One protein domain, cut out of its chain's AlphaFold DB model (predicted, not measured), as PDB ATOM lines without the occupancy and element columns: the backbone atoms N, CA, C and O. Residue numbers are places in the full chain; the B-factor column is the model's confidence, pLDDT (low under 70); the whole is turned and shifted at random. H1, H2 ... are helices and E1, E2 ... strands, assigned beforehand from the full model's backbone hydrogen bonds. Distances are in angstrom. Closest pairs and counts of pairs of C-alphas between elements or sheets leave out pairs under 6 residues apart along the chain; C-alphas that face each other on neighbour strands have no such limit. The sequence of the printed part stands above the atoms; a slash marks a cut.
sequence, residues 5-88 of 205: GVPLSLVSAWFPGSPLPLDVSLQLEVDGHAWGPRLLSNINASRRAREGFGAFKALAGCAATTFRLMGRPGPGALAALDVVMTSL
ATOM      1  N   GLY A   5     -33.390  48.993  73.895       85.00
ATOM      2  CA  GLY A   5     -33.061  47.580  73.747       85.00
ATOM      3  C   GLY A   5     -32.707  47.252  72.301       85.00
ATOM      4  O   GLY A   5     -33.492  47.515  71.392       85.00
ATOM      5  N   VAL A   6     -31.546  46.639  72.096       85.38
ATOM      6  CA  VAL A   6     -31.153  46.046  70.820       85.38
ATOM      7  C   VAL A   6     -31.642  44.593  70.799       85.38
ATOM      8  O   VAL A   6     -31.312  43.820  71.705       85.38
ATOM      9  N   PRO A   7     -32.440  44.186  69.796       85.44
ATOM     10  CA  PRO A   7     -32.874  42.803  69.653       85.44
ATOM     11  C   PRO A   7     -31.691  41.830  69.608       85.44
ATOM     12  O   PRO A   7     -30.722  42.059  68.886       85.44
ATOM     13  N   LEU A   8     -31.800  40.704  70.323       84.88
ATOM     14  CA  LEU A   8     -30.755  39.670  70.345       84.88
ATOM     15  C   LEU A   8     -30.397  39.180  68.946       84.88
ATOM     16  O   LEU A   8     -29.225  39.000  68.651       84.88
ATOM     17  N   SER A   9     -31.401  39.006  68.086       87.44
ATOM     18  CA  SER A   9     -31.204  38.560  66.708       87.44
ATOM     19  C   SER A   9     -30.287  39.492  65.918       87.44
ATOM     20  O   SER A   9     -29.472  39.010  65.139       87.44
ATOM     21  N   LEU A  10     -30.371  40.808  66.143       87.94
ATOM     22  CA  LEU A  10     -29.483  41.776  65.500       87.94
ATOM     23  C   LEU A  10     -28.075  41.714  66.083       87.94
ATOM     24  O   LEU A  10     -27.114  41.654  65.325       87.94
ATOM     25  N   VAL A  11     -27.949  41.651  67.414       86.69
ATOM     26  CA  VAL A  11     -26.638  41.520  68.073       86.69
ATOM     27  C   VAL A  11     -25.922  40.258  67.593       86.69
ATOM     28  O   VAL A  11     -24.771  40.335  67.186       86.69
ATOM     29  N   SER A  12     -26.604  39.111  67.558       86.38
ATOM     30  CA  SER A  12     -26.022  37.847  67.099       86.38
ATOM     31  C   SER A  12     -25.692  37.841  65.605       86.38
ATOM     32  O   SER A  12     -24.715  37.212  65.210       86.38
ATOM     33  N   ALA A  13     -26.477  38.533  64.772       86.50
ATOM     34  CA  ALA A  13     -26.205  38.640  63.339       86.50
ATOM     35  C   ALA A  13     -25.005  39.552  63.033       86.50
ATOM     36  O   ALA A  13     -24.251  39.282  62.100       86.50
ATOM     37  N   TRP A  14     -24.828  40.632  63.796       87.25
ATOM     38  CA  TRP A  14     -23.756  41.610  63.578       87.25
ATOM     39  C   TRP A  14     -22.459  41.264  64.299       87.25
ATOM     40  O   TRP A  14     -21.379  41.519  63.766       87.25
ATOM     41  N   PHE A  15     -22.569  40.658  65.480       86.25
ATOM     42  CA  PHE A  15     -21.462  40.336  66.380       86.25
ATOM     43  C   PHE A  15     -21.509  38.857  66.790       86.25
ATOM     44  O   PHE A  15     -21.714  38.529  67.965       86.25
ATOM     45  N   PRO A  16     -21.375  37.923  65.832       85.12
ATOM     46  CA  PRO A  16     -21.461  36.502  66.131       85.12
ATOM     47  C   PRO A  16     -20.326  36.079  67.071       85.12
ATOM     48  O   PRO A  16     -19.149  36.238  66.755       85.12
ATOM     49  N   GLY A  17     -20.691  35.537  68.237       85.00
ATOM     50  CA  GLY A  17     -19.743  35.023  69.231       85.00
ATOM     51  C   GLY A  17     -18.946  36.089  69.990       85.00
ATOM     52  O   GLY A  17     -18.089  35.733  70.794       85.00
ATOM     53  N   SER A  18     -19.207  37.381  69.766       85.12
ATOM     54  CA  SER A  18     -18.519  38.440  70.505       85.12
ATOM     55  C   SER A  18     -19.063  38.545  71.938       85.12
ATOM     56  O   SER A  18     -20.285  38.542  72.123       85.12
ATOM     57  N   PRO A  19     -18.195  38.639  72.961       86.25
ATOM     58  CA  PRO A  19     -18.638  38.799  74.340       86.25
ATOM     59  C   PRO A  19     -19.255  40.188  74.552       86.25
ATOM     60  O   PRO A  19     -18.799  41.176  73.984       86.25
ATOM     61  N   LEU A  20     -20.293  40.258  75.387       86.12
ATOM     62  CA  LEU A  20     -20.827  41.519  75.905       86.12
ATOM     63  C   LEU A  20     -20.071  41.876  77.196       86.12
ATOM     64  O   LEU A  20     -19.756  40.964  77.964       86.12
ATOM     65  N   PRO A  21     -19.838  43.162  77.503       88.00
ATOM     66  CA  PRO A  21     -20.312  44.357  76.800       88.00
ATOM     67  C   PRO A  21     -19.549  44.684  75.499       88.00
ATOM     68  O   PRO A  21     -18.361  44.404  75.391       88.00
ATOM     69  N   LEU A  22     -20.233  45.298  74.524       88.19
ATOM     70  CA  LEU A  22     -19.664  45.691  73.225       88.19
ATOM     71  C   LEU A  22     -19.596  47.210  73.074       88.19
ATOM     72  O   LEU A  22     -20.630  47.877  73.144       88.19
ATOM     73  N   ASP A  23     -18.409  47.728  72.772       88.81
ATOM     74  CA  ASP A  23     -18.224  49.134  72.422       88.81
ATOM     75  C   ASP A  23     -18.593  49.382  70.956       88.81
ATOM     76  O   ASP A  23     -18.119  48.713  70.032       88.81
ATOM     77  N   VAL A  24     -19.468  50.360  70.741       88.44
ATOM     78  CA  VAL A  24     -20.015  50.724  69.434       88.44
ATOM     79  C   VAL A  24     -20.050  52.243  69.269       88.44
ATOM     80  O   VAL A  24     -20.146  53.002  70.230       88.44
ATOM     81  N   SER A  25     -19.991  52.704  68.024       89.75
ATOM     82  CA  SER A  25     -20.157  54.111  67.665       89.75
ATOM     83  C   SER A  25     -21.560  54.332  67.107       89.75
ATOM     84  O   SER A  25     -21.887  53.838  66.032       89.75
ATOM     85  N   LEU A  26     -22.403  55.062  67.830       88.75
ATOM     86  CA  LEU A  26     -23.804  55.287  67.491       88.75
ATOM     87  C   LEU A  26     -24.004  56.627  66.783       88.75
ATOM     88  O   LEU A  26     -23.664  57.671  67.330       88.75
ATOM     89  N   GLN A  27     -24.620  56.619  65.605       89.88
ATOM     90  CA  GLN A  27     -25.205  57.804  64.985       89.88
ATOM     91  C   GLN A  27     -26.710  57.777  65.209       89.88
ATOM     92  O   GLN A  27     -27.363  56.764  64.957       89.88
ATOM     93  N   LEU A  28     -27.277  58.892  65.646       87.50
ATOM     94  CA  LEU A  28     -28.721  59.044  65.673       87.50
ATOM     95  C   LEU A  28     -29.207  59.568  64.319       87.50
ATOM     96  O   LEU A  28     -28.601  60.487  63.774       87.50
ATOM     97  N   GLU A  29     -30.302  59.016  63.808       88.38
ATOM     98  CA  GLU A  29     -31.057  59.549  62.677       88.38
ATOM     99  C   GLU A  29     -32.510  59.795  63.098       88.38
ATOM    100  O   GLU A  29     -33.158  58.917  63.671       88.38
ATOM    101  N   VAL A  30     -33.038  60.976  62.786       82.38
ATOM    102  CA  VAL A  30     -34.456  61.317  62.965       82.38
ATOM    103  C   VAL A  30     -35.001  61.715  61.602       82.38
ATOM    104  O   VAL A  30     -34.410  62.553  60.925       82.38
ATOM    105  N   ASP A  31     -36.074  61.060  61.161       79.12
ATOM    106  CA  ASP A  31     -36.704  61.305  59.854       79.12
ATOM    107  C   ASP A  31     -35.705  61.300  58.677       79.12
ATOM    108  O   ASP A  31     -35.748  62.126  57.765       79.12
ATOM    109  N   GLY A  32     -34.752  60.361  58.718       78.75
ATOM    110  CA  GLY A  32     -33.726  60.177  57.685       78.75
ATOM    111  C   GLY A  32     -32.565  61.174  57.728       78.75
ATOM    112  O   GLY A  32     -31.693  61.105  56.866       78.75
ATOM    113  N   HIS A  33     -32.525  62.069  58.716       78.25
ATOM    114  CA  HIS A  33     -31.452  63.043  58.885       78.25
ATOM    115  C   HIS A  33     -30.585  62.689  60.091       78.25
ATOM    116  O   HIS A  33     -31.093  62.457  61.190       78.25
ATOM    117  N   ALA A  34     -29.267  62.668  59.887       84.62
ATOM    118  CA  ALA A  34     -28.305  62.449  60.955       84.62
ATOM    119  C   ALA A  34     -28.401  63.572  61.997       84.62
ATOM    120  O   ALA A  34     -28.293  64.758  61.685       84.62
ATOM    121  N   TRP A  35     -28.596  63.182  63.249       82.12
ATOM    122  CA  TRP A  35     -28.715  64.077  64.382       82.12
ATOM    123  C   TRP A  35     -27.411  64.092  65.176       82.12
ATOM    124  O   TRP A  35     -27.107  63.158  65.921       82.12
ATOM    125  N   GLY A  36     -26.667  65.190  65.061       83.31
ATOM    126  CA  GLY A  36     -25.435  65.408  65.818       83.31
ATOM    127  C   GLY A  36     -24.276  64.485  65.410       83.31
ATOM    128  O   GLY A  36     -24.361  63.785  64.402       83.31
ATOM    129  N   PRO A  37     -23.159  64.514  66.159       85.75
ATOM    130  CA  PRO A  37     -22.011  63.650  65.901       85.75
ATOM    131  C   PRO A  37     -22.259  62.208  66.366       85.75
ATOM    132  O   PRO A  37     -23.133  61.950  67.197       85.75
ATOM    133  N   ARG A  38     -21.427  61.275  65.885       87.81
ATOM    134  CA  ARG A  38     -21.396  59.903  66.404       87.81
ATOM    135  C   ARG A  38     -20.973  59.892  67.871       87.81
ATOM    136  O   ARG A  38     -20.006  60.544  68.257       87.81
ATOM    137  N   LEU A  39     -21.678  59.105  68.665       87.19
ATOM    138  CA  LEU A  39     -21.476  58.958  70.097       87.19
ATOM    139  C   LEU A  39     -20.847  57.601  70.375       87.19
ATOM    140  O   LEU A  39     -21.277  56.588  69.825       87.19
ATOM    141  N   LEU A  40     -19.848  57.564  71.249       88.06
ATOM    142  CA  LEU A  40     -19.391  56.293  71.794       88.06
ATOM    143  C   LEU A  40     -20.486  55.744  72.716       88.06
ATOM    144  O   LEU A  40     -21.053  56.492  73.513       88.06
ATOM    145  N   SER A  41     -20.817  54.467  72.577       87.94
ATOM    146  CA  SER A  41     -21.793  53.812  73.435       87.94
ATOM    147  C   SER A  41     -21.440  52.358  73.651       87.94
ATOM    148  O   SER A  41     -20.750  51.736  72.845       87.94
ATOM    149  N   ASN A  42     -21.984  51.796  74.720       89.00
ATOM    150  CA  ASN A  42     -21.771  50.412  75.080       89.00
ATOM    151  C   ASN A  42     -23.092  49.627  75.068       89.00
ATOM    152  O   ASN A  42     -24.073  50.018  75.713       89.00
ATOM    153  N   ILE A  43     -23.119  48.510  74.335       88.19
ATOM    154  CA  ILE A  43     -24.200  47.523  74.391       88.19
ATOM    155  C   ILE A  43     -23.856  46.538  75.505       88.19
ATOM    156  O   ILE A  43     -23.001  45.667  75.352       88.19
ATOM    157  N   ASN A  44     -24.546  46.668  76.632       88.94
ATOM    158  CA  ASN A  44     -24.284  45.836  77.801       88.94
ATOM    159  C   ASN A  44     -24.835  44.397  77.655       88.94
ATOM    160  O   ASN A  44     -25.530  44.068  76.693       88.94
ATOM    161  N   ALA A  45     -24.607  43.548  78.664       86.62
ATOM    162  CA  ALA A  45     -25.132  42.175  78.709       86.62
ATOM    163  C   ALA A  45     -26.673  42.090  78.625       86.62
ATOM    164  O   ALA A  45     -27.222  41.129  78.091       86.62
ATOM    165  N   SER A  46     -27.390  43.126  79.084       85.56
ATOM    166  CA  SER A  46     -28.852  43.234  78.920       85.56
ATOM    167  C   SER A  46     -29.286  43.675  77.511       85.56
ATOM    168  O   SER A  46     -30.481  43.834  77.254       85.56
ATOM    169  N   ARG A  47     -28.326  43.848  76.591       84.81
ATOM    170  CA  ARG A  47     -28.483  44.332  75.210       84.81
ATOM    171  C   ARG A  47     -29.088  45.728  75.139       84.81
ATOM    172  O   ARG A  47     -29.812  46.051  74.202       84.81
ATOM    173  N   ARG A  48     -28.833  46.555  76.150       84.38
ATOM    174  CA  ARG A  48     -29.258  47.953  76.158       84.38
ATOM    175  C   ARG A  48     -28.074  48.841  75.825       84.38
ATOM    176  O   ARG A  48     -27.031  48.719  76.462       84.38
ATOM    177  N   ALA A  49     -28.273  49.744  74.871       82.06
ATOM    178  CA  ALA A  49     -27.349  50.839  74.621       82.06
ATOM    179  C   ALA A  49     -27.793  52.039  75.462       82.06
ATOM    180  O   ALA A  49     -28.931  52.503  75.343       82.06
ATOM    181  N   ARG A  50     -26.935  52.492  76.380       71.88
ATOM    182  CA  ARG A  50     -27.285  53.542  77.357       71.88
ATOM    183  C   ARG A  50     -26.579  54.867  77.121       71.88
ATOM    184  O   ARG A  50     -27.142  55.908  77.458       71.88
ATOM    185  N   GLU A  51     -25.364  54.836  76.602       68.25
ATOM    186  CA  GLU A  51     -24.500  56.009  76.607       68.25
ATOM    187  C   GLU A  51     -24.929  57.038  75.562       68.25
ATOM    188  O   GLU A  51     -25.311  56.678  74.449       68.25
ATOM    189  N   GLY A  52     -24.902  58.316  75.951       63.12
ATOM    190  CA  GLY A  52     -25.201  59.459  75.086       63.12
ATOM    191  C   GLY A  52     -26.671  59.891  75.043       63.12
ATOM    192  O   GLY A  52     -26.940  61.086  75.014       63.12
ATOM    193  N   PHE A  53     -27.644  58.977  75.128       65.44
ATOM    194  CA  PHE A  53     -29.063  59.323  74.890       65.44
ATOM    195  C   PHE A  53     -29.719  60.159  75.990       65.44
ATOM    196  O   PHE A  53     -30.600  60.968  75.707       65.44
ATOM    197  N   GLY A  54     -29.282  60.008  77.242       62.22
ATOM    198  CA  GLY A  54     -29.816  60.787  78.363       62.22
ATOM    199  C   GLY A  54     -29.586  62.298  78.233       62.22
ATOM    200  O   GLY A  54     -30.347  63.072  78.812       62.22
ATOM    201  N   ALA A  55     -28.584  62.717  77.451       62.88
ATOM    202  CA  ALA A  55     -28.305  64.125  77.180       62.88
ATOM    203  C   ALA A  55     -29.356  64.766  76.256       62.88
ATOM    204  O   ALA A  55     -29.584  65.975  76.308       62.88
ATOM    205  N   PHE A  56     -30.050  63.967  75.443       69.25
ATOM    206  CA  PHE A  56     -30.991  64.464  74.448       69.25
ATOM    207  C   PHE A  56     -32.420  64.430  74.987       69.25
ATOM    208  O   PHE A  56     -33.228  63.576  74.625       69.25
ATOM    209  N   LYS A  57     -32.762  65.413  75.831       69.44
ATOM    210  CA  LYS A  57     -34.143  65.606  76.324       69.44
ATOM    211  C   LYS A  57     -35.170  65.723  75.187       69.44
ATOM    212  O   LYS A  57     -36.312  65.324  75.372       69.44
ATOM    213  N   ALA A  58     -34.750  66.208  74.016       67.25
ATOM    214  CA  ALA A  58     -35.576  66.307  72.811       67.25
ATOM    215  C   ALA A  58     -36.043  64.947  72.258       67.25
ATOM    216  O   ALA A  58     -36.998  64.901  71.494       67.25
ATOM    217  N   LEU A  59     -35.403  63.841  72.654       70.06
ATOM    218  CA  LEU A  59     -35.803  62.488  72.257       70.06
ATOM    219  C   LEU A  59     -36.813  61.867  73.224       70.06
ATOM    220  O   LEU A  59     -37.216  60.722  73.029       70.06
ATOM    221  N   ALA A  60     -37.228  62.587  74.272       69.19
ATOM    222  CA  ALA A  60     -38.264  62.121  75.183       69.19
ATOM    223  C   ALA A  60     -39.562  61.833  74.408       69.19
ATOM    224  O   ALA A  60     -40.147  62.721  73.793       69.19
ATOM    225  N   GLY A  61     -40.005  60.574  74.436       71.06
ATOM    226  CA  GLY A  61     -41.157  60.129  73.651       71.06
ATOM    227  C   GLY A  61     -40.827  59.713  72.216       71.06
ATOM    228  O   GLY A  61     -41.746  59.480  71.448       71.06
ATOM    229  N   CYS A  62     -39.556  59.576  71.840       72.88
ATOM    230  CA  CYS A  62     -39.150  58.910  70.603       72.88
ATOM    231  C   CYS A  62     -38.768  57.447  70.881       72.88
ATOM    232  O   CYS A  62     -38.202  57.133  71.930       72.88
ATOM    233  N   ALA A  63     -39.034  56.551  69.931       77.81
ATOM    234  CA  ALA A  63     -38.580  55.163  69.980       77.81
ATOM    235  C   ALA A  63     -37.625  54.853  68.832       77.81
ATOM    236  O   ALA A  63     -37.808  55.317  67.708       77.81
ATOM    237  N   ALA A  64     -36.628  54.012  69.111       82.25
ATOM    238  CA  ALA A  64     -35.817  53.410  68.065       82.25
ATOM    239  C   ALA A  64     -36.683  52.429  67.261       82.25
ATOM    240  O   ALA A  64     -37.234  51.477  67.815       82.25
ATOM    241  N   THR A  65     -36.810  52.668  65.959       81.88
ATOM    242  CA  THR A  65     -37.602  51.821  65.055       81.88
ATOM    243  C   THR A  65     -36.731  50.907  64.217       81.88
ATOM    244  O   THR A  65     -37.140  49.792  63.894       81.88
ATOM    245  N   THR A  66     -35.536  51.373  63.859       86.00
ATOM    246  CA  THR A  66     -34.614  50.650  62.988       86.00
ATOM    247  C   THR A  66     -33.185  50.850  63.459       86.00
ATOM    248  O   THR A  66     -32.812  51.918  63.935       86.00
ATOM    249  N   PHE A  67     -32.379  49.814  63.279       87.62
ATOM    250  CA  PHE A  67     -30.952  49.825  63.550       87.62
ATOM    251  C   PHE A  67     -30.217  49.384  62.284       87.62
ATOM    252  O   PHE A  67     -30.632  48.416  61.638       87.62
ATOM    253  N   ARG A  68     -29.144  50.082  61.918       88.62
ATOM    254  CA  ARG A  68     -28.334  49.787  60.730       88.62
ATOM    255  C   ARG A  68     -26.876  49.658  61.131       88.62
ATOM    256  O   ARG A  68     -26.353  50.531  61.808       88.62
ATOM    257  N   LEU A  69     -26.217  48.590  60.695       87.31
ATOM    258  CA  LEU A  69     -24.777  48.438  60.870       87.31
ATOM    259  C   LEU A  69     -24.053  49.103  59.691       87.31
ATOM    260  O   LEU A  69     -24.242  48.708  58.538       87.31
ATOM    261  N   MET A  70     -23.231  50.105  59.980       84.50
ATOM    262  CA  MET A  70     -22.461  50.855  58.992       84.50
ATOM    263  C   MET A  70     -21.098  50.201  58.788       84.50
ATOM    264  O   MET A  70     -20.083  50.610  59.346       84.50
ATOM    265  N   GLY A  71     -21.100  49.157  57.961       74.06
ATOM    266  CA  GLY A  71     -19.903  48.398  57.613       74.06
ATOM    267  C   GLY A  71     -19.598  47.258  58.583       74.06
ATOM    268  O   GLY A  71     -20.151  47.158  59.675       74.06
ATOM    269  N   ARG A  72     -18.725  46.347  58.152       66.19
ATOM    270  CA  ARG A  72     -18.279  45.232  58.989       66.19
ATOM    271  C   ARG A  72     -17.111  45.720  59.850       66.19
ATOM    272  O   ARG A  72     -16.147  46.219  59.268       66.19
ATOM    273  N   PRO A  73     -17.165  45.596  61.188       66.62
ATOM    274  CA  PRO A  73     -16.034  45.978  62.021       66.62
ATOM    275  C   PRO A  73     -14.816  45.132  61.634       66.62
ATOM    276  O   PRO A  73     -14.893  43.904  61.562       66.62
ATOM    277  N   GLY A  74     -13.708  45.805  61.325       61.53
ATOM    278  CA  GLY A  74     -12.404  45.162  61.203       61.53
ATOM    279  C   GLY A  74     -11.852  44.790  62.584       61.53
ATOM    280  O   GLY A  74     -12.351  45.282  63.599       61.53
ATOM    281  N   PRO A  75     -10.814  43.941  62.653       57.31
ATOM    282  CA  PRO A  75     -10.147  43.646  63.915       57.31
ATOM    283  C   PRO A  75      -9.627  44.947  64.551       57.31
ATOM    284  O   PRO A  75      -8.829  45.660  63.949       57.31
ATOM    285  N   GLY A  76     -10.124  45.269  65.750       62.00
ATOM    286  CA  GLY A  76      -9.760  46.476  66.504       62.00
ATOM    287  C   GLY A  76     -10.552  47.748  66.170       62.00
ATOM    288  O   GLY A  76     -10.290  48.784  66.775       62.00
ATOM    289  N   ALA A  77     -11.521  47.699  65.247       71.06
ATOM    290  CA  ALA A  77     -12.370  48.845  64.921       71.06
ATOM    291  C   ALA A  77     -13.715  48.790  65.659       71.06
ATOM    292  O   ALA A  77     -14.365  47.744  65.719       71.06
ATOM    293  N   LEU A  78     -14.163  49.943  66.163       79.69
ATOM    294  CA  LEU A  78     -15.498  50.091  66.736       79.69
ATOM    295  C   LEU A  78     -16.559  49.926  65.653       79.69
ATOM    296  O   LEU A  78     -16.489  50.540  64.586       79.69
ATOM    297  N   ALA A  79     -17.570  49.121  65.947       84.38
ATOM    298  CA  ALA A  79     -18.683  48.949  65.038       84.38
ATOM    299  C   ALA A  79     -19.546  50.211  65.007       84.38
ATOM    300  O   ALA A  79     -19.999  50.693  66.045       84.38
ATOM    301  N   ALA A  80     -19.774  50.740  63.810       87.62
ATOM    302  CA  ALA A  80     -20.622  51.898  63.600       87.62
ATOM    303  C   ALA A  80     -22.079  51.449  63.432       87.62
ATOM    304  O   ALA A  80     -22.383  50.604  62.590       87.62
ATOM    305  N   LEU A  81     -22.985  52.006  64.229       87.94
ATOM    306  CA  LEU A  81     -24.411  51.716  64.188       87.94
ATOM    307  C   LEU A  81     -25.192  53.013  63.991       87.94
ATOM    308  O   LEU A  81     -24.972  53.978  64.715       87.94
ATOM    309  N   ASP A  82     -26.146  53.010  63.073       89.19
ATOM    310  CA  ASP A  82     -27.091  54.106  62.910       89.19
ATOM    311  C   ASP A  82     -28.440  53.687  63.502       89.19
ATOM    312  O   ASP A  82     -28.974  52.609  63.214       89.19
ATOM    313  N   VAL A  83     -28.969  54.532  64.379       87.12
ATOM    314  CA  VAL A  83     -30.219  54.315  65.105       87.12
ATOM    315  C   VAL A  83     -31.253  55.262  64.532       87.12
ATOM    316  O   VAL A  83     -31.156  56.470  64.721       87.12
ATOM    317  N   VAL A  84     -32.260  54.718  63.856       87.44
ATOM    318  CA  VAL A  84     -33.378  55.512  63.346       87.44
ATOM    319  C   VAL A  84     -34.427  55.608  64.439       87.44
ATOM    320  O   VAL A  84     -35.006  54.595  64.853       87.44
ATOM    321  N   MET A  85     -34.674  56.823  64.908       83.88
ATOM    322  CA  MET A  85     -35.712  57.114  65.885       83.88
ATOM    323  C   MET A  85     -36.908  57.774  65.216       83.88
ATOM    324  O   MET A  85     -36.764  58.561  64.284       83.88
ATOM    325  N   THR A  86     -38.098  57.462  65.720       75.00
ATOM    326  CA  THR A  86     -39.327  58.150  65.329       75.00
ATOM    327  C   THR A  86     -40.102  58.590  66.561       75.00
ATOM    328  O   THR A  86     -40.007  57.982  67.633       75.00
ATOM    329  N   SER A  87     -40.839  59.691  66.423       72.44
ATOM    330  CA  SER A  87     -41.654  60.242  67.503       72.44
ATOM    331  C   SER A  87     -42.879  59.364  67.764       72.44
ATOM    332  O   SER A  87     -43.626  59.030  66.846       72.44
ATOM    333  N   LEU A  88     -43.114  59.018  69.033       65.81
ATOM    334  CA  LEU A  88     -44.305  58.291  69.487       65.81
ATOM    335  C   LEU A  88     -45.524  59.205  69.656       65.81
ATOM    336  O   LEU A  88     -46.602  58.716  69.981       65.81
TER     337      LEU A  88
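Overview. This is residues 5 to 88 of the 205 residues of an uncharacterized protein of Monoraphidium neglectum (UniProt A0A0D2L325). Two hairpins side by side, E1 with E2 and E3 with E4, form one strongly twisted sheet, which the short helix H1 only grazes. The printed part has 84 residues, in chain order H1 E1 E2 E3 E4; the mixed sheet runs E2 E1 E4 E3, and the class is mostly strand. It is compact, radius of gyration of the C-alphas 12.4 A, but elongated, spanning 34 by 22 by 20 A.

Along the chain. Find C-alpha 22 at (-19.664, 45.691, 73.225); E1, residues 22 to 30, runs 23.8 A from there. E2, residues 33 to 43, 23.1 A, bends by 81 degrees at residue 37. E4, residues 79 to 87, 25.7 A, ends at (-41.654, 60.242, 67.503). E3 is residues 62 to 69, 20.3 A; H1 is residues 8 to 14, 9.9 A.

Arrangement. Look first at inner strands E1 and E4, parallel at 37 degrees; N 27 and O 81 are 2.8 A apart, within hydrogen-bond range, as are the next two pairs. Edge strand E2 is antiparallel to E1 at 157 degrees, N 24 to O 41 2.8 A. Edge strand E3 is antiparallel to E4 at 152 degrees, N 82 to O 68 2.8 A. H1, with every O i to N i+4 pair within range, grazes the sheet with residues 10 to 14; its closest C-alphas to E3, Trp 14 and Leu 69, are 7.4 A apart.

Size, cuts and confidence. The farthest C-alphas, Pro 75 and Leu 88, are 37.6 A apart. The printed part has no cut; the link from E2 to E3 is long, 18 residues. Look for pLDDT under 70 at residues 51 to 58, 60, 72 to 76 and 88.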